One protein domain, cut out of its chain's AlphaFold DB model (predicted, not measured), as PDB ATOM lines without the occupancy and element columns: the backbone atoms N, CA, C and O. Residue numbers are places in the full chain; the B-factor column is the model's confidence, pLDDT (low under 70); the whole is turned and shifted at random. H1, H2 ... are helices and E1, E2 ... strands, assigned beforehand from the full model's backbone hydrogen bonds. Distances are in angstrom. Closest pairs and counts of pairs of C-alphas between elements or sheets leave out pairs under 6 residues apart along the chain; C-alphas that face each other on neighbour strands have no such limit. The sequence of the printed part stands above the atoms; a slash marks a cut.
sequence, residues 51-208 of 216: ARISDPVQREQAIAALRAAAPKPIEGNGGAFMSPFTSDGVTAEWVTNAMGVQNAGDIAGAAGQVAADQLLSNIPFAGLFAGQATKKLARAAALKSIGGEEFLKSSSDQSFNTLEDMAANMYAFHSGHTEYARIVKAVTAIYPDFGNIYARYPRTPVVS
ATOM      1  N   ALA A  51      39.597  13.184 344.207       66.19
ATOM      2  CA  ALA A  51      39.945  14.210 345.179       66.19
ATOM      3  C   ALA A  51      39.602  13.871 346.638       66.19
ATOM      4  O   ALA A  51      40.187  14.450 347.548       66.19
ATOM      5  N   ARG A  52      38.667  12.945 346.885       70.62
ATOM      6  CA  ARG A  52      38.339  12.479 348.245       70.62
ATOM      7  C   ARG A  52      39.343  11.458 348.770       70.62
ATOM      8  O   ARG A  52      39.339  11.161 349.962       70.62
ATOM      9  N   ILE A  53      40.188  10.913 347.897       77.94
ATOM     10  CA  ILE A  53      41.205   9.937 348.271       77.94
ATOM     11  C   ILE A  53      42.361  10.693 348.927       77.94
ATOM     12  O   ILE A  53      43.132  11.376 348.254       77.94
ATOM     13  N   SER A  54      42.465  10.598 350.251       76.38
ATOM     14  CA  SER A  54      43.524  11.253 351.028       76.38
ATOM     15  C   SER A  54      44.882  10.565 350.879       76.38
ATOM     16  O   SER A  54      45.902  11.240 350.942       76.38
ATOM     17  N   ASP A  55      44.897   9.250 350.653       82.62
ATOM     18  CA  ASP A  55      46.124   8.480 350.446       82.62
ATOM     19  C   ASP A  55      46.721   8.773 349.051       82.62
ATOM     20  O   ASP A  55      46.053   8.533 348.038       82.62
ATOM     21  N   PRO A  56      47.972   9.263 348.970       79.56
ATOM     22  CA  PRO A  56      48.601   9.635 347.706       79.56
ATOM     23  C   PRO A  56      48.812   8.447 346.760       79.56
ATOM     24  O   PRO A  56      48.665   8.595 345.546       79.56
ATOM     25  N   VAL A  57      49.100   7.254 347.289       82.06
ATOM     26  CA  VAL A  57      49.324   6.048 346.479       82.06
ATOM     27  C   VAL A  57      48.011   5.588 345.859       82.06
ATOM     28  O   VAL A  57      47.948   5.310 344.661       82.06
ATOM     29  N   GLN A  58      46.941   5.553 346.655       81.44
ATOM     30  CA  GLN A  58      45.614   5.175 346.164       81.44
ATOM     31  C   GLN A  58      45.072   6.203 345.165       81.44
ATOM     32  O   GLN A  58      44.425   5.832 344.183       81.44
ATOM     33  N   ARG A  59      45.358   7.495 345.377       81.31
ATOM     34  CA  ARG A  59      44.962   8.551 344.445       81.31
ATOM     35  C   ARG A  59      45.657   8.387 343.101       81.31
ATOM     36  O   ARG A  59      44.984   8.431 342.077       81.31
ATOM     37  N   GLU A  60      46.966   8.151 343.094       82.12
ATOM     38  CA  GLU A  60      47.714   7.947 341.851       82.12
ATOM     39  C   GLU A  60      47.200   6.726 341.080       82.12
ATOM     40  O   GLU A  60      46.972   6.799 339.875       82.12
ATOM     41  N   GLN A  61      46.919   5.622 341.777       84.00
ATOM     42  CA  GLN A  61      46.323   4.433 341.165       84.00
ATOM     43  C   GLN A  61      44.944   4.725 340.558       84.00
ATOM     44  O   GLN A  61      44.656   4.279 339.445       84.00
ATOM     45  N   ALA A  62      44.102   5.505 341.241       83.62
ATOM     46  CA  ALA A  62      42.794   5.905 340.727       83.62
ATOM     47  C   ALA A  62      42.905   6.832 339.501       83.62
ATOM     48  O   ALA A  62      42.149   6.676 338.541       83.62
ATOM     49  N   ILE A  63      43.869   7.759 339.494       84.81
ATOM     50  CA  ILE A  63      44.164   8.624 338.342       84.81
ATOM     51  C   ILE A  63      44.665   7.791 337.157       84.81
ATOM     52  O   ILE A  63      44.193   7.971 336.033       84.81
ATOM     53  N   ALA A  64      45.584   6.854 337.396       87.12
ATOM     54  CA  ALA A  64      46.096   5.953 336.371       87.12
ATOM     55  C   ALA A  64      44.977   5.085 335.778       87.12
ATOM     56  O   ALA A  64      44.885   4.960 334.558       87.12
ATOM     57  N   ALA A  65      44.083   4.553 336.616       85.88
ATOM     58  CA  ALA A  65      42.918   3.795 336.170       85.88
ATOM     59  C   ALA A  65      41.954   4.654 335.334       85.88
ATOM     60  O   ALA A  65      41.502   4.213 334.277       85.88
ATOM     61  N   LEU A  66      41.687   5.896 335.757       87.06
ATOM     62  CA  LEU A  66      40.860   6.844 335.007       87.06
ATOM     63  C   LEU A  66      41.451   7.129 333.621       87.06
ATOM     64  O   LEU A  66      40.738   7.070 332.625       87.06
ATOM     65  N   ARG A  67      42.757   7.404 333.548       90.06
ATOM     66  CA  ARG A  67      43.470   7.657 332.286       90.06
ATOM     67  C   ARG A  67      43.542   6.422 331.394       90.06
ATOM     68  O   ARG A  67      43.433   6.548 330.182       90.06
ATOM     69  N   ALA A  68      43.697   5.235 331.976       89.19
ATOM     70  CA  ALA A  68      43.705   3.977 331.233       89.19
ATOM     71  C   ALA A  68      42.328   3.635 330.641       89.19
ATOM     72  O   ALA A  68      42.256   3.043 329.566       89.19
ATOM     73  N   ALA A  69      41.247   4.009 331.332       89.00
ATOM     74  CA  ALA A  69      39.875   3.827 330.866       89.00
ATOM     75  C   ALA A  69      39.390   4.955 329.939       89.00
ATOM     76  O   ALA A  69      38.380   4.789 329.254       89.00
ATOM     77  N   ALA A  70      40.072   6.102 329.930       90.81
ATOM     78  CA  ALA A  70      39.695   7.239 329.108       90.81
ATOM     79  C   ALA A  70      39.842   6.911 327.610       90.81
ATOM     80  O   ALA A  70      40.849   6.323 327.195       90.81
ATOM     81  N   PRO A  71      38.873   7.314 326.773       94.38
ATOM     82  CA  PRO A  71      38.961   7.151 325.331       94.38
ATOM     83  C   PRO A  71      40.202   7.836 324.768       94.38
ATOM     84  O   PRO A  71      40.540   8.968 325.133       94.38
ATOM     85  N   LYS A  72      40.887   7.131 323.868       94.31
ATOM     86  CA  LYS A  72      42.033   7.684 323.152       94.31
ATOM     87  C   LYS A  72      41.538   8.574 322.010       94.31
ATOM     88  O   LYS A  72      40.599   8.168 321.319       94.31
ATOM     89  N   PRO A  73      42.148   9.752 321.804       95.69
ATOM     90  CA  PRO A  73      41.857  10.565 320.635       95.69
ATOM     91  C   PRO A  73      42.206   9.802 319.353       95.69
ATOM     92  O   PRO A  73      43.093   8.946 319.328       95.69
ATOM     93  N   ILE A  74      41.479  10.115 318.289       95.88
ATOM     94  CA  ILE A  74      41.787   9.697 316.926       95.88
ATOM     95  C   ILE A  74      42.806  10.691 316.387       95.88
ATOM     96  O   ILE A  74      42.550  11.893 316.404       95.88
ATOM     97  N   GLU A  75      43.930  10.190 315.888       94.69
ATOM     98  CA  GLU A  75      44.927  11.022 315.219       94.69
ATOM     99  C   GLU A  75      44.354  11.622 313.925       94.69
ATOM    100  O   GLU A  75      43.698  10.949 313.122       94.69
ATOM    101  N   GLY A  76      44.604  12.910 313.728       91.62
ATOM    102  CA  GLY A  76      44.033  13.731 312.671       91.62
ATOM    103  C   GLY A  76      42.592  14.181 312.935       91.62
ATOM    104  O   GLY A  76      42.060  14.132 314.043       91.62
ATOM    105  N   ASN A  77      41.933  14.623 311.865       91.31
ATOM    106  CA  ASN A  77      40.615  15.267 311.892       91.31
ATOM    107  C   ASN A  77      39.480  14.382 311.337       91.31
ATOM    108  O   ASN A  77      38.464  14.888 310.855       91.31
ATOM    109  N   GLY A  78      39.656  13.056 311.390       90.81
ATOM    110  CA  GLY A  78      38.690  12.082 310.867       90.81
ATOM    111  C   GLY A  78      37.433  11.898 311.726       90.81
ATOM    112  O   GLY A  78      36.421  11.413 311.224       90.81
ATOM    113  N   GLY A  79      37.483  12.277 313.006       93.69
ATOM    114  CA  GLY A  79      36.343  12.240 313.918       93.69
ATOM    115  C   GLY A  79      35.337  13.375 313.693       93.69
ATOM    116  O   GLY A  79      35.589  14.352 312.989       93.69
ATOM    117  N   ALA A  80      34.174  13.264 314.336       94.31
ATOM    118  CA  ALA A  80      33.110  14.265 314.258       94.31
ATOM    119  C   ALA A  80      33.380  15.516 315.118       94.31
ATOM    120  O   ALA A  80      32.826  16.584 314.847       94.31
ATOM    121  N   PHE A  81      34.218  15.387 316.149       96.75
ATOM    122  CA  PHE A  81      34.503  16.436 317.126       96.75
ATOM    123  C   PHE A  81      36.009  16.657 317.219       96.75
ATOM    124  O   PHE A  81      36.753  15.715 317.469       96.75
ATOM    125  N   MET A  82      36.466  17.879 316.977       97.44
ATOM    126  CA  MET A  82      37.886  18.221 317.001       97.44
ATOM    127  C   MET A  82      38.351  18.420 318.439       97.44
ATOM    128  O   MET A  82      37.657  19.053 319.241       97.44
ATOM    129  N   SER A  83      39.518  17.869 318.761       96.56
ATOM    130  CA  SER A  83      40.097  17.977 320.093       96.56
ATOM    131  C   SER A  83      40.456  19.435 320.411       96.56
ATOM    132  O   SER A  83      40.984  20.146 319.553       96.56
ATOM    133  N   PRO A  84      40.201  19.910 321.643       96.12
ATOM    134  CA  PRO A  84      40.679  21.214 322.091       96.12
ATOM    135  C   PRO A  84      42.149  21.210 322.524       96.12
ATOM    136  O   PRO A  84      42.692  22.270 322.837       96.12
ATOM    137  N   PHE A  85      42.776  20.038 322.563       95.56
ATOM    138  CA  PHE A  85      44.189  19.861 322.865       95.56
ATOM    139  C   PHE A  85      44.877  19.138 321.718       95.56
ATOM    140  O   PHE A  85      44.268  18.270 321.089       95.56
ATOM    141  N   THR A  86      46.129  19.501 321.469       93.50
ATOM    142  CA  THR A  86      46.987  18.802 320.526       93.50
ATOM    143  C   THR A  86      47.570  17.536 321.140       93.50
ATOM    144  O   THR A  86      47.558  17.366 322.364       93.50
ATOM    145  N   SER A  87      48.135  16.670 320.303       91.94
ATOM    146  CA  SER A  87      48.863  15.468 320.733       91.94
ATOM    147  C   SER A  87      50.006  15.765 321.719       91.94
ATOM    148  O   SER A  87      50.266  14.966 322.619       91.94
ATOM    149  N   ASP A  88      50.610  16.955 321.631       89.25
ATOM    150  CA  ASP A  88      51.632  17.463 322.561       89.25
ATOM    151  C   ASP A  88      51.060  17.987 323.897       89.25
ATOM    152  O   ASP A  88      51.801  18.429 324.776       89.25
ATOM    153  N   GLY A  89      49.735  17.980 324.068       87.25
ATOM    154  CA  GLY A  89      49.047  18.458 325.269       87.25
ATOM    155  C   GLY A  89      48.873  19.978 325.350       87.25
ATOM    156  O   GLY A  89      48.467  20.491 326.397       87.25
ATOM    157  N   VAL A  90      49.150  20.704 324.264       91.69
ATOM    158  CA  VAL A  90      48.949  22.157 324.163       91.69
ATOM    159  C   VAL A  90      47.519  22.452 323.714       91.69
ATOM    160  O   VAL A  90      46.867  21.635 323.079       91.69
ATOM    161  N   THR A  91      46.985  23.620 324.061       93.50
ATOM    162  CA  THR A  91      45.654  24.039 323.597       93.50
ATOM    163  C   THR A  91      45.660  24.286 322.083       93.50
ATOM    164  O   THR A  91      46.521  25.010 321.585       93.50
ATOM    165  N   ALA A  92      44.688  23.729 321.356       95.19
ATOM    166  CA  ALA A  92      44.556  23.911 319.912       95.19
ATOM    167  C   ALA A  92      44.299  25.386 319.533       95.19
ATOM    168  O   ALA A  92      43.723  26.165 320.304       95.19
ATOM    169  N   GLU A  93      44.698  25.789 318.324       94.12
ATOM    170  CA  GLU A  93      44.643  27.201 317.911       94.12
ATOM    171  C   GLU A  93      43.203  27.731 317.860       94.12
ATOM    172  O   GLU A  93      42.928  28.835 318.332       94.12
ATOM    173  N   TRP A  94      42.244  26.920 317.397       93.81
ATOM    174  CA  TRP A  94      40.832  27.307 317.397       93.81
ATOM    175  C   TRP A  94      40.282  27.603 318.790       93.81
ATOM    176  O   TRP A  94      39.433  28.484 318.937       93.81
ATOM    177  N   VAL A  95      40.774  26.912 319.820       93.12
ATOM    178  CA  VAL A  95      40.383  27.168 321.209       93.12
ATOM    179  C   VAL A  95      40.977  28.489 321.672       93.12
ATOM    180  O   VAL A  95      40.284  29.284 322.304       93.12
ATOM    181  N   THR A  96      42.236  28.757 321.324       90.44
ATOM    182  CA  THR A  96      42.898  30.032 321.621       90.44
ATOM    183  C   THR A  96      42.153  31.200 320.972       90.44
ATOM    184  O   THR A  96      41.838  32.176 321.655       90.44
ATOM    185  N   ASN A  97      41.747  31.062 319.707       88.00
ATOM    186  CA  ASN A  97      40.922  32.053 319.014       88.00
ATOM    187  C   ASN A  97      39.542  32.197 319.664       88.00
ATOM    188  O   ASN A  97      39.107  33.313 319.949       88.00
ATOM    189  N   ALA A  98      38.873  31.089 319.990       85.81
ATOM    190  CA  ALA A  98      37.596  31.117 320.697       85.81
ATOM    191  C   ALA A  98      37.698  31.824 322.060       85.81
ATOM    192  O   ALA A  98      36.778  32.541 322.451       85.81
ATOM    193  N   MET A  99      38.798  31.651 322.797       82.81
ATOM    194  CA  MET A  99      39.051  32.375 324.048       82.81
ATOM    195  C   MET A  99      39.353  33.860 323.806       82.81
ATOM    196  O   MET A  99      38.860  34.707 324.548       82.81
ATOM    197  N   GLY A 100      40.099  34.198 322.751       77.19
ATOM    198  CA  GLY A 100      40.348  35.584 322.346       77.19
ATOM    199  C   GLY A 100      39.054  36.341 322.034       77.19
ATOM    200  O   GLY A 100      38.820  37.422 322.572       77.19
ATOM    201  N   VAL A 101      38.155  35.729 321.262       72.12
ATOM    202  CA  VAL A 101      36.836  36.296 320.931       72.12
ATOM    203  C   VAL A 101      35.931  36.394 322.173       72.12
ATOM    204  O   VAL A 101      35.143  37.333 322.302       72.12
ATOM    205  N   GLN A 102      36.046  35.469 323.134       65.31
ATOM    206  CA  GLN A 102      35.357  35.592 324.427       65.31
ATOM    207  C   GLN A 102      35.835  36.806 325.225       65.31
ATOM    208  O   GLN A 102      35.008  37.495 325.818       65.31
ATOM    209  N   ASN A 103      37.143  37.069 325.233       63.28
ATOM    210  CA  ASN A 103      37.725  38.219 325.923       63.28
ATOM    211  C   ASN A 103      37.365  39.544 325.235       63.28
ATOM    212  O   ASN A 103      37.177  40.548 325.914       63.28
ATOM    213  N   ALA A 104      37.218  39.536 323.906       56.84
ATOM    214  CA  ALA A 104      36.792  40.694 323.118       56.84
ATOM    215  C   ALA A 104      35.295  41.041 323.278       56.84
ATOM    216  O   ALA A 104      34.859  42.092 322.822       56.84
ATOM    217  N   GLY A 105      34.499  40.185 323.931       51.72
ATOM    218  CA  GLY A 105      33.060  40.394 324.134       51.72
ATOM    219  C   GLY A 105      32.173  39.927 322.971       51.72
ATOM    220  O   GLY A 105      30.957  39.850 323.131       51.72
ATOM    221  N   ASP A 106      32.743  39.510 321.842       49.69
ATOM    222  CA  ASP A 106      31.992  39.159 320.628       49.69
ATOM    223  C   ASP A 106      31.244  37.819 320.729       49.69
ATOM    224  O   ASP A 106      30.125  37.692 320.231       49.69
ATOM    225  N   ILE A 107      31.781  36.825 321.450       46.50
ATOM    226  CA  ILE A 107      31.019  35.593 321.758       46.50
ATOM    227  C   ILE A 107      29.909  35.881 322.779       46.50
ATOM    228  O   ILE A 107      28.840  35.273 322.708       46.50
ATOM    229  N   ALA A 108      30.116  36.846 323.683       41.34
ATOM    230  CA  ALA A 108      29.064  37.322 324.579       41.34
ATOM    231  C   ALA A 108      28.000  38.150 323.836       41.34
ATOM    232  O   ALA A 108      26.863  38.158 324.280       41.34
ATOM    233  N   GLY A 109      28.317  38.773 322.695       40.00
ATOM    234  CA  GLY A 109      27.359  39.439 321.802       40.00
ATOM    235  C   GLY A 109      26.588  38.473 320.892       40.00
ATOM    236  O   GLY A 109      25.373  38.603 320.745       40.00
ATOM    237  N   ALA A 110      27.253  37.442 320.358       43.41
ATOM    238  CA  ALA A 110      26.616  36.380 319.571       43.41
ATOM    239  C   ALA A 110      25.704  35.474 320.425       43.41
ATOM    240  O   ALA A 110      24.672  35.007 319.948       43.41
ATOM    241  N   ALA A 111      26.045  35.273 321.702       41.47
ATOM    242  CA  ALA A 111      25.172  34.653 322.699       41.47
ATOM    243  C   ALA A 111      24.253  35.668 323.417       41.47
ATOM    244  O   ALA A 111      23.255  35.278 324.016       41.47
ATOM    245  N   GLY A 112      24.556  36.967 323.353       37.00
ATOM    246  CA  GLY A 112      23.926  38.032 324.145       37.00
ATOM    247  C   GLY A 112      22.521  38.414 323.705       37.00
ATOM    248  O   GLY A 112      21.703  38.768 324.547       37.00
ATOM    249  N   GLN A 113      22.186  38.241 322.423       41.34
ATOM    250  CA  GLN A 113      20.786  38.316 321.980       41.34
ATOM    251  C   GLN A 113      19.957  37.088 322.401       41.34
ATOM    252  O   GLN A 113      18.735  37.142 322.382       41.34
ATOM    253  N   VAL A 114      20.604  35.991 322.809       40.19
ATOM    254  CA  VAL A 114      19.957  34.729 323.217       40.19
ATOM    255  C   VAL A 114      19.936  34.569 324.754       40.19
ATOM    256  O   VAL A 114      19.231  33.714 325.282       40.19
ATOM    257  N   ALA A 115      20.665  35.416 325.491       41.69
ATOM    258  CA  ALA A 115      20.905  35.289 326.932       41.69
ATOM    259  C   ALA A 115      20.009  36.156 327.841       41.69
ATOM    260  O   ALA A 115      20.047  35.971 329.058       41.69
ATOM    261  N   ALA A 116      19.220  37.092 327.297       38.25
ATOM    262  CA  ALA A 116      18.411  38.012 328.110       38.25
ATOM    263  C   ALA A 116      17.314  37.306 328.939       38.25
ATOM    264  O   ALA A 116      16.968  37.779 330.019       38.25
ATOM    265  N   ASP A 117      16.829  36.142 328.495       40.41
ATOM    266  CA  ASP A 117      15.661  35.473 329.091       40.41
ATOM    267  C   ASP A 117      15.996  34.387 330.137       40.41
ATOM    268  O   ASP A 117      15.096  33.750 330.680       40.41
ATOM    269  N   GLN A 118      17.274  34.120 330.434       43.44
ATOM    270  CA  GLN A 118      17.688  32.874 331.115       43.44
ATOM    271  C   GLN A 118      18.406  33.070 332.460       43.44
ATOM    272  O   GLN A 118      19.160  32.211 332.920       43.44
ATOM    273  N   LEU A 119      18.141  34.185 333.142       41.38
ATOM    274  CA  LEU A 119      18.764  34.543 334.421       41.38
ATOM    275  C   LEU A 119      18.031  33.960 335.650       41.38
ATOM    276  O   LEU A 119      17.739  34.697 336.586       41.38
ATOM    277  N   LEU A 120      17.694  32.662 335.678       41.66
ATOM    278  CA  LEU A 120      17.002  32.063 336.843       41.66
ATOM    279  C   LEU A 120      17.388  30.612 337.203       41.66
ATOM    280  O   LEU A 120      16.643  29.947 337.921       41.66
ATOM    281  N   SER A 121      18.538  30.076 336.773       38.59
ATOM    282  CA  SER A 121      18.960  28.744 337.258       38.59
ATOM    283  C   SER A 121      20.475  28.570 337.426       38.59
ATOM    284  O   SER A 121      21.282  28.955 336.589       38.59
ATOM    285  N   ASN A 122      20.846  27.978 338.566       45.97
ATOM    286  CA  ASN A 122      22.183  27.899 339.171       45.97
ATOM    287  C   ASN A 122      23.220  27.003 338.444       45.97
ATOM    288  O   ASN A 122      24.090  26.415 339.084       45.97
ATOM    289  N   ILE A 123      23.184  26.916 337.110       44.25
ATOM    290  CA  ILE A 123      24.290  26.393 336.289       44.25
ATOM    291  C   ILE A 123      24.443  27.305 335.055       44.25
ATOM    292  O   ILE A 123      23.591  27.249 334.170       44.25
ATOM    293  N   PRO A 124      25.523  28.107 334.941       41.22
ATOM    294  CA  PRO A 124      25.631  29.238 334.000       41.22
ATOM    295  C   PRO A 124      25.687  28.884 332.497       41.22
ATOM    296  O   PRO A 124      25.914  29.770 331.679       41.22
ATOM    297  N   PHE A 125      25.477  27.619 332.111       50.22
ATOM    298  CA  PHE A 125      25.552  27.165 330.712       50.22
ATOM    299  C   PHE A 125      24.441  26.194 330.279       50.22
ATOM    300  O   PHE A 125      24.210  26.049 329.083       50.22
ATOM    301  N   ALA A 126      23.720  25.556 331.210       46.25
ATOM    302  CA  ALA A 126      22.753  24.503 330.871       46.25
ATOM    303  C   ALA A 126      21.423  25.039 330.296       46.25
ATOM    304  O   ALA A 126      20.690  24.297 329.647       46.25
ATOM    305  N   GLY A 127      21.119  26.326 330.508       46.34
ATOM    306  CA  GLY A 127      19.887  26.957 330.026       46.34
ATOM    307  C   GLY A 127      19.988  27.608 328.641       46.34
ATOM    308  O   GLY A 127      19.010  27.626 327.898       46.34
ATOM    309  N   LEU A 128      21.170  28.088 328.235       52.31
ATOM    310  CA  LEU A 128      21.306  29.117 327.187       52.31
ATOM    311  C   LEU A 128      20.804  28.713 325.784       52.31
ATOM    312  O   LEU A 128      20.613  29.571 324.928       52.31
ATOM    313  N   PHE A 129      20.561  27.425 325.525       57.19
ATOM    314  CA  PHE A 129      20.141  26.932 324.214       57.19
ATOM    315  C   PHE A 129      18.955  25.965 324.311       57.19
ATOM    316  O   PHE A 129      19.085  24.764 324.064       57.19
ATOM    317  N   ALA A 130      17.777  26.501 324.640       57.06
ATOM    318  CA  ALA A 130      16.542  25.735 324.850       57.06
ATOM    319  C   ALA A 130      16.005  24.983 323.604       57.06
ATOM    320  O   ALA A 130      15.059  24.208 323.724       57.06
ATOM    321  N   GLY A 131      16.596  25.148 322.410       64.69
ATOM    322  CA  GLY A 131      16.156  24.461 321.187       64.69
ATOM    323  C   GLY A 131      17.287  24.078 320.228       64.69
ATOM    324  O   GLY A 131      18.279  24.795 320.092       64.69
ATOM    325  N   GLN A 132      17.120  22.960 319.506       71.75
ATOM    326  CA  GLN A 132      18.113  22.451 318.541       71.75
ATOM    327  C   GLN A 132      18.413  23.448 317.407       71.75
ATOM    328  O   GLN A 132      19.550  23.527 316.946       71.75
ATOM    329  N   ALA A 133      17.418  24.226 316.965       73.69
ATOM    330  CA  ALA A 133      17.612  25.274 315.960       73.69
ATOM    331  C   ALA A 133      18.533  26.392 316.482       73.69
ATOM    332  O   ALA A 133      19.489  26.769 315.806       73.69
ATOM    333  N   THR A 134      18.310  26.842 317.718       73.94
ATOM    334  CA  THR A 134      19.142  27.849 318.388       73.94
ATOM    335  C   THR A 134      20.568  27.345 318.598       73.94
ATOM    336  O   THR A 134      21.510  28.081 318.331       73.94
ATOM    337  N   LYS A 135      20.752  26.069 318.975       75.19
ATOM    338  CA  LYS A 135      22.086  25.446 319.083       75.19
ATOM    339  C   LYS A 135      22.838  25.446 317.753       75.19
ATOM    340  O   LYS A 135      24.023  25.761 317.726       75.19
ATOM    341  N   LYS A 136      22.165  25.108 316.647       79.94
ATOM    342  CA  LYS A 136      22.778  25.119 315.307       79.94
ATOM    343  C   LYS A 136      23.193  26.525 314.887       79.94
ATOM    344  O   LYS A 136      24.296  26.694 314.378       79.94
ATOM    345  N   LEU A 137      22.337  27.519 315.124       78.19
ATOM    346  CA  LEU A 137      22.647  28.917 314.827       78.19
ATOM    347  C   LEU A 137      23.815  29.426 315.681       78.19
ATOM    348  O   LEU A 137      24.743  30.026 315.146       78.19
ATOM    349  N   ALA A 138      23.800  29.132 316.981       75.00
ATOM    350  CA  ALA A 138      24.870  29.500 317.900       75.00
ATOM    351  C   ALA A 138      26.205  28.862 317.504       75.00
ATOM    352  O   ALA A 138      27.205  29.566 317.395       75.00
ATOM    353  N   ARG A 139      26.208  27.558 317.185       83.12
ATOM    354  CA  ARG A 139      27.390  26.870 316.653       83.12
ATOM    355  C   ARG A 139      27.867  27.517 315.355       83.12
ATOM    356  O   ARG A 139      29.056  27.759 315.217       83.12
ATOM    357  N   ALA A 140      26.976  27.812 314.408       82.31
ATOM    358  CA  ALA A 140      27.363  28.436 313.143       82.31
ATOM    359  C   ALA A 140      27.996  29.824 313.350       82.31
ATOM    360  O   ALA A 140      29.004  30.141 312.721       82.31
ATOM    361  N   ALA A 141      27.443  30.631 314.260       78.62
ATOM    362  CA  ALA A 141      28.004  31.927 314.629       78.62
ATOM    363  C   ALA A 141      29.377  31.786 315.304       78.62
ATOM    364  O   ALA A 141      30.314  32.486 314.922       78.62
ATOM    365  N   ALA A 142      29.516  30.851 316.247       81.81
ATOM    366  CA  ALA A 142      30.772  30.582 316.941       81.81
ATOM    367  C   ALA A 142      31.849  30.013 316.000       81.81
ATOM    368  O   ALA A 142      33.002  30.419 316.071       81.81
ATOM    369  N   LEU A 143      31.484  29.132 315.065       85.31
ATOM    370  CA  LEU A 143      32.389  28.658 314.016       85.31
ATOM    371  C   LEU A 143      32.862  29.819 313.150       85.31
ATOM    372  O   LEU A 143      34.055  29.963 312.907       85.31
ATOM    373  N   LYS A 144      31.941  30.678 312.704       84.50
ATOM    374  CA  LYS A 144      32.290  31.843 311.889       84.50
ATOM    375  C   LYS A 144      33.259  32.777 312.616       84.50
ATOM    376  O   LYS A 144      34.170  33.289 311.974       84.50
ATOM    377  N   SER A 145      33.091  32.986 313.923       81.06
ATOM    378  CA  SER A 145      33.954  33.894 314.686       81.06
ATOM    379  C   SER A 145      35.373  33.369 314.896       81.06
ATOM    380  O   SER A 145      36.280  34.175 315.075       81.06
ATOM    381  N   ILE A 146      35.588  32.050 314.846       83.25
ATOM    382  CA  ILE A 146      36.927  31.455 314.981       83.25
ATOM    383  C   ILE A 146      37.644  31.229 313.644       83.25
ATOM    384  O   ILE A 146      38.812  30.864 313.669       83.25
ATOM    385  N   GLY A 147      36.977  31.432 312.500       85.88
ATOM    386  CA  GLY A 147      37.550  31.205 311.162       85.88
ATOM    387  C   GLY A 147      36.867  30.110 310.328       85.88
ATOM    388  O   GLY A 147      37.290  29.834 309.210       85.88
ATOM    389  N   GLY A 148      35.786  29.510 310.827       90.31
ATOM    390  CA  GLY A 148      34.967  28.520 310.123       90.31
ATOM    391  C   GLY A 148      35.319  27.061 310.434       90.31
ATOM    392  O   GLY A 148      36.246  26.754 311.179       90.31
ATOM    393  N   GLU A 149      34.543  26.142 309.851       92.12
ATOM    394  CA  GLU A 149      34.706  24.688 310.036       92.12
ATOM    395  C   GLU A 149      36.049  24.179 309.476       92.12
ATOM    396  O   GLU A 149      36.648  23.268 310.038       92.12
ATOM    397  N   GLU A 150      36.546  24.774 308.387       93.38
ATOM    398  CA  GLU A 150      37.852  24.417 307.818       93.38
ATOM    399  C   GLU A 150      38.988  24.752 308.784       93.38
ATOM    400  O   GLU A 150      39.821  23.893 309.061       93.38
ATOM    401  N   PHE A 151      38.962  25.952 309.373       94.19
ATOM    402  CA  PHE A 151      39.944  26.360 310.373       94.19
ATOM    403  C   PHE A 151      39.891  25.476 311.623       94.19
ATOM    404  O   PHE A 151      40.930  25.049 312.119       94.19
ATOM    405  N   LEU A 152      38.691  25.132 312.104       94.69
ATOM    406  CA  LEU A 152      38.518  24.190 313.216       94.69
ATOM    407  C   LEU A 152      39.233  22.851 312.948       94.69
ATOM    408  O   LEU A 152      39.885  22.306 313.838       94.69
ATOM    409  N   LYS A 153      39.117  22.328 311.722       94.50
ATOM    410  CA  LYS A 153      39.713  21.046 311.319       94.50
ATOM    411  C   LYS A 153      41.206  21.114 311.024       94.50
ATOM    412  O   LYS A 153      41.883  20.114 311.234       94.50
ATOM    413  N   SER A 154      41.707  22.222 310.479       94.50
ATOM    414  CA  SER A 154      43.128  22.370 310.144       94.50
ATOM    415  C   SER A 154      43.987  22.715 311.359       94.50
ATOM    416  O   SER A 154      45.162  22.368 311.388       94.50
ATOM    417  N   SER A 155      43.397  23.350 312.374       93.62
ATOM    418  CA  SER A 155      44.060  23.708 313.636       93.62
ATOM    419  C   SER A 155      43.999  22.622 314.718       93.62
ATOM    420  O   SER A 155      44.373  22.877 315.864       93.62
ATOM    421  N   SER A 156      43.515  21.428 314.369       93.56
ATOM    422  CA  SER A 156      43.414  20.279 315.270       93.56
ATOM    423  C   SER A 156      44.133  19.082 314.657       93.56
ATOM    424  O   SER A 156      43.872  18.713 313.514       93.56
ATOM    425  N   ASP A 157      45.010  18.453 315.428       95.56
ATOM    426  CA  ASP A 157      45.716  17.219 315.064       95.56
ATOM    427  C   ASP A 157      45.048  15.969 315.655       95.56
ATOM    428  O   ASP A 157      45.490  14.858 315.388       95.56
ATOM    429  N   GLN A 158      43.981  16.138 316.435       96.88
ATOM    430  CA  GLN A 158      43.259  15.065 317.105       96.88
ATOM    431  C   GLN A 158      41.746  15.284 317.053       96.88
ATOM    432  O   GLN A 158      41.247  16.413 317.001       96.88
ATOM    433  N   SER A 159      40.989  14.189 317.102       97.19
ATOM    434  CA  SER A 159      39.527  14.209 317.045       97.19
ATOM    435  C   SER A 159      38.865  13.043 317.789       97.19
ATOM    436  O   SER A 159      39.513  12.092 318.215       97.19
ATOM    437  N   PHE A 160      37.545  13.118 317.956       98.00
ATOM    438  CA  PHE A 160      36.716  12.129 318.638       98.00
ATOM    439  C   PHE A 160      35.456  11.813 317.828       98.00
ATOM    440  O   PHE A 160      34.920  12.660 317.107       98.00
ATOM    441  N   ASN A 161      34.949  10.589 317.980       97.38
ATOM    442  CA  ASN A 161      33.684  10.172 317.371       97.38
ATOM    443  C   ASN A 161      32.464  10.673 318.151       97.38
ATOM    444  O   ASN A 161      31.415  10.903 317.553       97.38
ATOM    445  N   THR A 162      32.593  10.849 319.470       97.19
ATOM    446  CA  THR A 162      31.509  11.296 320.352       97.19
ATOM    447  C   THR A 162      31.969  12.433 321.266       97.19
ATOM    448  O   THR A 162      33.159  12.571 321.564       97.19
ATOM    449  N   LEU A 163      31.024  13.264 321.719       95.69
ATOM    450  CA  LEU A 163      31.312  14.310 322.706       95.69
ATOM    451  C   LEU A 163      31.592  13.716 324.088       95.69
ATOM    452  O   LEU A 163      32.346  14.302 324.862       95.69
ATOM    453  N   GLU A 164      31.004  12.562 324.402       95.31
ATOM    454  CA  GLU A 164      31.274  11.790 325.610       95.31
ATOM    455  C   GLU A 164      32.742  11.382 325.698       95.31
ATOM    456  O   GLU A 164      33.358  11.591 326.746       95.31
ATOM    457  N   ASP A 165      33.301  10.866 324.601       96.44
ATOM    458  CA  ASP A 165      34.701  10.446 324.550       96.44
ATOM    459  C   ASP A 165      35.642  11.633 324.744       96.44
ATOM    460  O   ASP A 165      36.573  11.573 325.551       96.44
ATOM    461  N   MET A 166      35.344  12.743 324.063       97.06
ATOM    462  CA  MET A 166      36.091  13.987 324.215       97.06
ATOM    463  C   MET A 166      36.019  14.511 325.655       97.06
ATOM    464  O   MET A 166      37.040  14.882 326.225       97.06
ATOM    465  N   ALA A 167      34.836  14.512 326.278       95.06
ATOM    466  CA  ALA A 167      34.662  14.984 327.651       95.06
ATOM    467  C   ALA A 167      35.416  14.111 328.666       95.06
ATOM    468  O   ALA A 167      36.068  14.645 329.565       95.06
ATOM    469  N   ALA A 168      35.361  12.784 328.503       93.94
ATOM    470  CA  ALA A 168      36.085  11.835 329.345       93.94
ATOM    471  C   ALA A 168      37.597  12.052 329.250       93.94
ATOM    472  O   ALA A 168      38.280  12.154 330.272       93.94
ATOM    473  N   ASN A 169      38.108  12.181 328.025       95.25
ATOM    474  CA  ASN A 169      39.515  12.439 327.767       95.25
ATOM    475  C   ASN A 169      39.963  13.789 328.358       95.25
ATOM    476  O   ASN A 169      40.903  13.841 329.156       95.25
ATOM    477  N   MET A 170      39.223  14.864 328.067       94.31
ATOM    478  CA  MET A 170      39.491  16.198 328.603       94.31
ATOM    479  C   MET A 170      39.524  16.217 330.129       94.31
ATOM    480  O   MET A 170      40.339  16.933 330.710       94.31
ATOM    481  N   TYR A 171      38.630  15.492 330.801       92.06
ATOM    482  CA  TYR A 171      38.634  15.431 332.258       92.06
ATOM    483  C   TYR A 171      39.849  14.657 332.788       92.06
ATOM    484  O   TYR A 171      40.545  15.146 333.677       92.06
ATOM    485  N   ALA A 172      40.145  13.487 332.218       91.94
ATOM    486  CA  ALA A 172      41.204  12.601 332.699       91.94
ATOM    487  C   ALA A 172      42.627  13.164 332.515       91.94
ATOM    488  O   ALA A 172      43.504  12.921 333.353       91.94
ATOM    489  N   PHE A 173      42.865  13.901 331.428       92.31
ATOM    490  CA  PHE A 173      44.206  14.366 331.062       92.31
ATOM    491  C   PHE A 173      44.414  15.866 331.239       92.31
ATOM    492  O   PHE A 173      45.525  16.281 331.559       92.31
ATOM    493  N   HIS A 174      43.363  16.675 331.092       92.62
ATOM    494  CA  HIS A 174      43.528  18.122 330.949       92.62
ATOM    495  C   HIS A 174      42.818  18.955 332.018       92.62
ATOM    496  O   HIS A 174      43.035  20.161 332.069       92.62
ATOM    497  N   SER A 175      42.015  18.357 332.908       89.50
ATOM    498  CA  SER A 175      41.257  19.112 333.925       89.50
ATOM    499  C   SER A 175      42.125  19.935 334.882       89.50
ATOM    500  O   SER A 175      41.652  20.937 335.407       89.50
ATOM    501  N   GLY A 176      43.393  19.559 335.074       86.31
ATOM    502  CA  GLY A 176      44.379  20.328 335.842       86.31
ATOM    503  C   GLY A 176      44.985  21.537 335.121       86.31
ATOM    504  O   GLY A 176      45.789  22.246 335.718       86.31
ATOM    505  N   HIS A 177      44.641  21.786 333.855       87.62
ATOM    506  CA  HIS A 177      45.176  22.909 333.089       87.62
ATOM    507  C   HIS A 177      44.718  24.255 333.682       87.62
ATOM    508  O   HIS A 177      43.544  24.436 334.001       87.62
ATOM    509  N   THR A 178      45.616  25.241 333.791       86.88
ATOM    510  CA  THR A 178      45.322  26.536 334.442       86.88
ATOM    511  C   THR A 178      44.104  27.240 333.842       86.88
ATOM    512  O   THR A 178      43.283  27.804 334.558       86.88
ATOM    513  N   GLU A 179      43.949  27.155 332.520       84.00
ATOM    514  CA  GLU A 179      42.865  27.812 331.778       84.00
ATOM    515  C   GLU A 179      41.699  26.888 331.425       84.00
ATOM    516  O   GLU A 179      40.872  27.197 330.565       84.00
ATOM    517  N   TYR A 180      41.615  25.736 332.086       87.31
ATOM    518  CA  TYR A 180      40.680  24.684 331.721       87.31
ATOM    519  C   TYR A 180      39.214  25.137 331.707       87.31
ATOM    520  O   TYR A 180      38.463  24.790 330.799       87.31
ATOM    521  N   ALA A 181      38.805  25.987 332.652       85.19
ATOM    522  CA  ALA A 181      37.450  26.536 332.675       85.19
ATOM    523  C   ALA A 181      37.130  27.378 331.422       85.19
ATOM    524  O   ALA A 181      36.024  27.291 330.880       85.19
ATOM    525  N   ARG A 182      38.099  28.165 330.926       83.19
ATOM    526  CA  ARG A 182      37.945  28.935 329.680       83.19
ATOM    527  C   ARG A 182      37.916  28.021 328.459       83.19
ATOM    528  O   ARG A 182      37.126  28.261 327.548       83.19
ATOM    529  N   ILE A 183      38.703  26.947 328.474       89.94
ATOM    530  CA  ILE A 183      38.709  25.926 327.420       89.94
ATOM    531  C   ILE A 183      37.353  25.214 327.355       89.94
ATOM    532  O   ILE A 183      36.747  25.175 326.291       89.94
ATOM    533  N   VAL A 184      36.802  24.743 328.478       88.88
ATOM    534  CA  VAL A 184      35.460  24.126 328.526       88.88
ATOM    535  C   VAL A 184      34.393  25.078 327.980       88.88
ATOM    536  O   VAL A 184      33.504  24.656 327.236       88.88
ATOM    537  N   LYS A 185      34.493  26.376 328.285       84.62
ATOM    538  CA  LYS A 185      33.594  27.397 327.737       84.62
ATOM    539  C   LYS A 185      33.756  27.566 326.221       84.62
ATOM    540  O   LYS A 185      32.752  27.610 325.515       84.62
ATOM    541  N   ALA A 186      34.990  27.610 325.717       88.12
ATOM    542  CA  ALA A 186      35.283  27.662 324.281       88.12
ATOM    543  C   ALA A 186      34.735  26.434 323.538       88.12
ATOM    544  O   ALA A 186      34.044  26.574 322.531       88.12
ATOM    545  N   VAL A 187      34.967  25.241 324.083       91.94
ATOM    546  CA  VAL A 187      34.451  23.976 323.550       91.94
ATOM    547  C   VAL A 187      32.927  23.981 323.538       91.94
ATOM    548  O   VAL A 187      32.332  23.632 322.528       91.94
ATOM    549  N   THR A 188      32.280  24.444 324.610       88.12
ATOM    550  CA  THR A 188      30.811  24.530 324.682       88.12
ATOM    551  C   THR A 188      30.236  25.515 323.659       88.12
ATOM    552  O   THR A 188      29.149  25.287 323.141       88.12
ATOM    553  N   ALA A 189      30.952  26.591 323.317       83.62
ATOM    554  CA  ALA A 189      30.497  27.527 322.288       83.62
ATOM    555  C   ALA A 189      30.455  26.880 320.888       83.62
ATOM    556  O   ALA A 189      29.520  27.121 320.124       83.62
ATOM    557  N   ILE A 190      31.439  26.034 320.565       88.69
ATOM    558  CA  ILE A 190      31.503  25.304 319.287       88.69
ATOM    559  C   ILE A 190      30.614  24.051 319.304       88.69
ATOM    560  O   ILE A 190      29.959  23.729 318.312       88.69
ATOM    561  N   TYR A 191      30.537  23.370 320.444       91.44
ATOM    562  CA  TYR A 191      29.770  22.150 320.667       91.44
ATOM    563  C   TYR A 191      28.778  22.347 321.828       91.44
ATOM    564  O   TYR A 191      29.065  21.949 322.956       91.44
ATOM    565  N   PRO A 192      27.585  22.923 321.580       84.62
ATOM    566  CA  PRO A 192      26.647  23.308 322.642       84.62
ATOM    567  C   PRO A 192      26.234  22.182 323.597       84.62
ATOM    568  O   PRO A 192      26.006  22.427 324.780       84.62
ATOM    569  N   ASP A 193      26.161  20.941 323.113       86.75
ATOM    570  CA  ASP A 193      25.790  19.789 323.943       86.75
ATOM    571  C   ASP A 193      26.922  19.331 324.882       86.75
ATOM    572  O   ASP A 193      26.662  18.654 325.881       86.75
ATOM    573  N   PHE A 194      28.167  19.754 324.627       89.12
ATOM    574  CA  PHE A 194      29.330  19.403 325.441       89.12
ATOM    575  C   PHE A 194      29.174  19.858 326.893       89.12
ATOM    576  O   PHE A 194      29.483  19.095 327.802       89.12
ATOM    577  N   GLY A 195      28.641  21.061 327.138       84.19
ATOM    578  CA  GLY A 195      28.489  21.596 328.495       84.19
ATOM    579  C   GLY A 195      27.622  20.709 329.398       84.19
ATOM    580  O   GLY A 195      27.964  20.479 330.558       84.19
ATOM    581  N   ASN A 196      26.543  20.141 328.853       84.88
ATOM    582  CA  ASN A 196      25.654  19.231 329.585       84.88
ATOM    583  C   ASN A 196      26.315  17.874 329.852       84.88
ATOM    584  O   ASN A 196      26.170  17.312 330.936       84.88
ATOM    585  N   ILE A 197      27.061  17.357 328.874       87.81
ATOM    586  CA  ILE A 197      27.845  16.124 329.011       87.81
ATOM    587  C   ILE A 197      28.911  16.304 330.092       87.81
ATOM    588  O   ILE A 197      29.061  15.440 330.958       87.81
ATOM    589  N   TYR A 198      29.612  17.438 330.050       85.81
ATOM    590  CA  TYR A 198      30.723  17.757 330.931       85.81
ATOM    591  C   TYR A 198      30.279  18.027 332.373       85.81
ATOM    592  O   TYR A 198      30.969  17.651 333.313       85.81
ATOM    593  N   ALA A 199      29.086  18.593 332.578       84.56
ATOM    594  CA  ALA A 199      28.525  18.838 333.911       84.56
ATOM    595  C   ALA A 199      28.346  17.567 334.770       84.56
ATOM    596  O   ALA A 199      28.110  17.673 335.973       84.56
ATOM    597  N   ARG A 200      28.460  16.374 334.169       85.38
ATOM    598  CA  ARG A 200      28.438  15.075 334.860       85.38
ATOM    599  C   ARG A 200      29.771  14.713 335.522       85.38
ATOM    600  O   ARG A 200      29.794  13.810 336.354       85.38
ATOM    601  N   TYR A 201      30.864  15.379 335.153       83.31
ATOM    602  CA  TYR A 201      32.178  15.155 335.746       83.31
ATOM    603  C   TYR A 201      32.356  16.002 337.015       83.31
ATOM    604  O   TYR A 201      31.786  17.096 337.117       83.31
ATOM    605  N   PRO A 202      33.139  15.527 338.000       80.25
ATOM    606  CA  PRO A 202      33.496  16.328 339.157       80.25
ATOM    607  C   PRO A 202      34.169  17.630 338.732       80.25
ATOM    608  O   PRO A 202      34.897  17.688 337.746       80.25
ATOM    609  N   ARG A 203      33.964  18.687 339.519       70.88
ATOM    610  CA  ARG A 203      34.666  19.961 339.299       70.88
ATOM    611  C   ARG A 203      36.124  19.913 339.738       70.88
ATOM    612  O   ARG A 203      36.870  20.850 339.468       70.88
ATOM    613  N   THR A 204      36.504  18.866 340.462       74.81
ATOM    614  CA  THR A 204      37.844  18.746 341.011       74.81
ATOM    615  C   THR A 204      38.804  18.266 339.928       74.81
ATOM    616  O   THR A 204      38.534  17.236 339.308       74.81
ATOM    617  N   PRO A 205      39.908  18.987 339.684       78.81
ATOM    618  CA  PRO A 205      40.856  18.607 338.655       78.81
ATOM    619  C   PRO A 205      41.598  17.319 339.022       78.81
ATOM    620  O   PRO A 205      41.868  17.030 340.189       78.81
ATOM    621  N   VAL A 206      41.973  16.567 337.994       81.19
ATOM    622  CA  VAL A 206      42.779  15.352 338.089       81.19
ATOM    623  C   VAL A 206      44.254  15.757 338.043       81.19
ATOM    624  O   VAL A 206      44.836  15.906 336.969       81.19
ATOM    625  N   VAL A 207      44.858  15.960 339.216       77.62
ATOM    626  CA  VAL A 207      46.279  16.325 339.365       77.62
ATOM    627  C   VAL A 207      46.995  15.248 340.178       77.62
ATOM    628  O   VAL A 207      46.537  14.890 341.264       77.62
ATOM    629  N   SER A 208      48.111  14.724 339.665       70.44
ATOM    630  CA  SER A 208      48.980  13.806 340.411       70.44
ATOM    631  C   SER A 208      49.917  14.587 341.339       70.44
ATOM    632  O   SER A 208      50.586  15.529 340.906       70.44
TER     633      SER A 208
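AT A GLANCE: This is residues 51 to 208 of the 216 residues of an uncharacterized protein of Sphingobium sp. (strain NBRC 103272 / SYK-6) (UniProt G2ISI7). A core of crossed helices surrounds H7, with H2 and H4 crossing it and H8 packed on it; H8 also meets H6, and H1 makes the far end beyond H6. Residues 111 to 131 loop out at the opposite end, and short antiparallel pairings tie E1 to the link from H1 to H2. The mostly helical printed part has 158 residues with eight named helices and one named strand, ordered H1 H2 H3 H4 H5 E1 H6 H7 H8. It is compact, with a radius of gyration of the C-alphas of 16.1 A and spans of 49 by 38 by 26 A.

HOW THE PARTS SIT: With residues 138 to 143 alone H4, residues 132 to 146, touches H7, residues 180 to 190, at a steep tilt of 66 degrees, opposite ways; the closest C-alphas, of Arg 139 and Ile 190, are 5.1 A apart. H2, residues 93 to 103, touches H7 about perpendicular, at 84 degrees, closest at the C-alphas of Ala 98 and Ala 186, 5.5 A. With residues 142 to 146 alone H4 touches H2, closest at the C-alphas of Asn 97 and Ile 146, 5.7 A. H3, residues 106 to 110, touches H4, with C-alphas of Ala 110 and Ala 141 closest, 6.8 A. H5, residues 148 to 154, only just touches H4, with 3 pairs of C-alphas within 8 A and only at the corner. H8, residues 194 to 198, touches H7, closest at the C-alphas of Thr 188 and Gly 195, 5.3 A, and residues 163 to 167 alone of H6, residues 163 to 174. H1, residues 56 to 69, touches H6 with residues 63 to 67 alone, at a shallow tilt of 32 degrees, only just short of steep. E1, residues 158 to 160, pairs with no named strand. Every helix has each O i to N i+4 pair within hydrogen-bond range.

IN THESE COORDINATES: H4 is 21.2 A long and H1 19.8 A. C-alpha 56 begins H1 at (48.601, 9.635, 347.706); C-alpha 198 ends H8 at (30.723, 17.757, 330.931).

THE WHOLE: The farthest C-alphas, of Val 57 and Gln 113, are 49.6 A apart. The printed part has no cut; the links H1 to H2 and H3 to H4 are long. pLDDT is under 70 at residue 51 and residues 102 to 131.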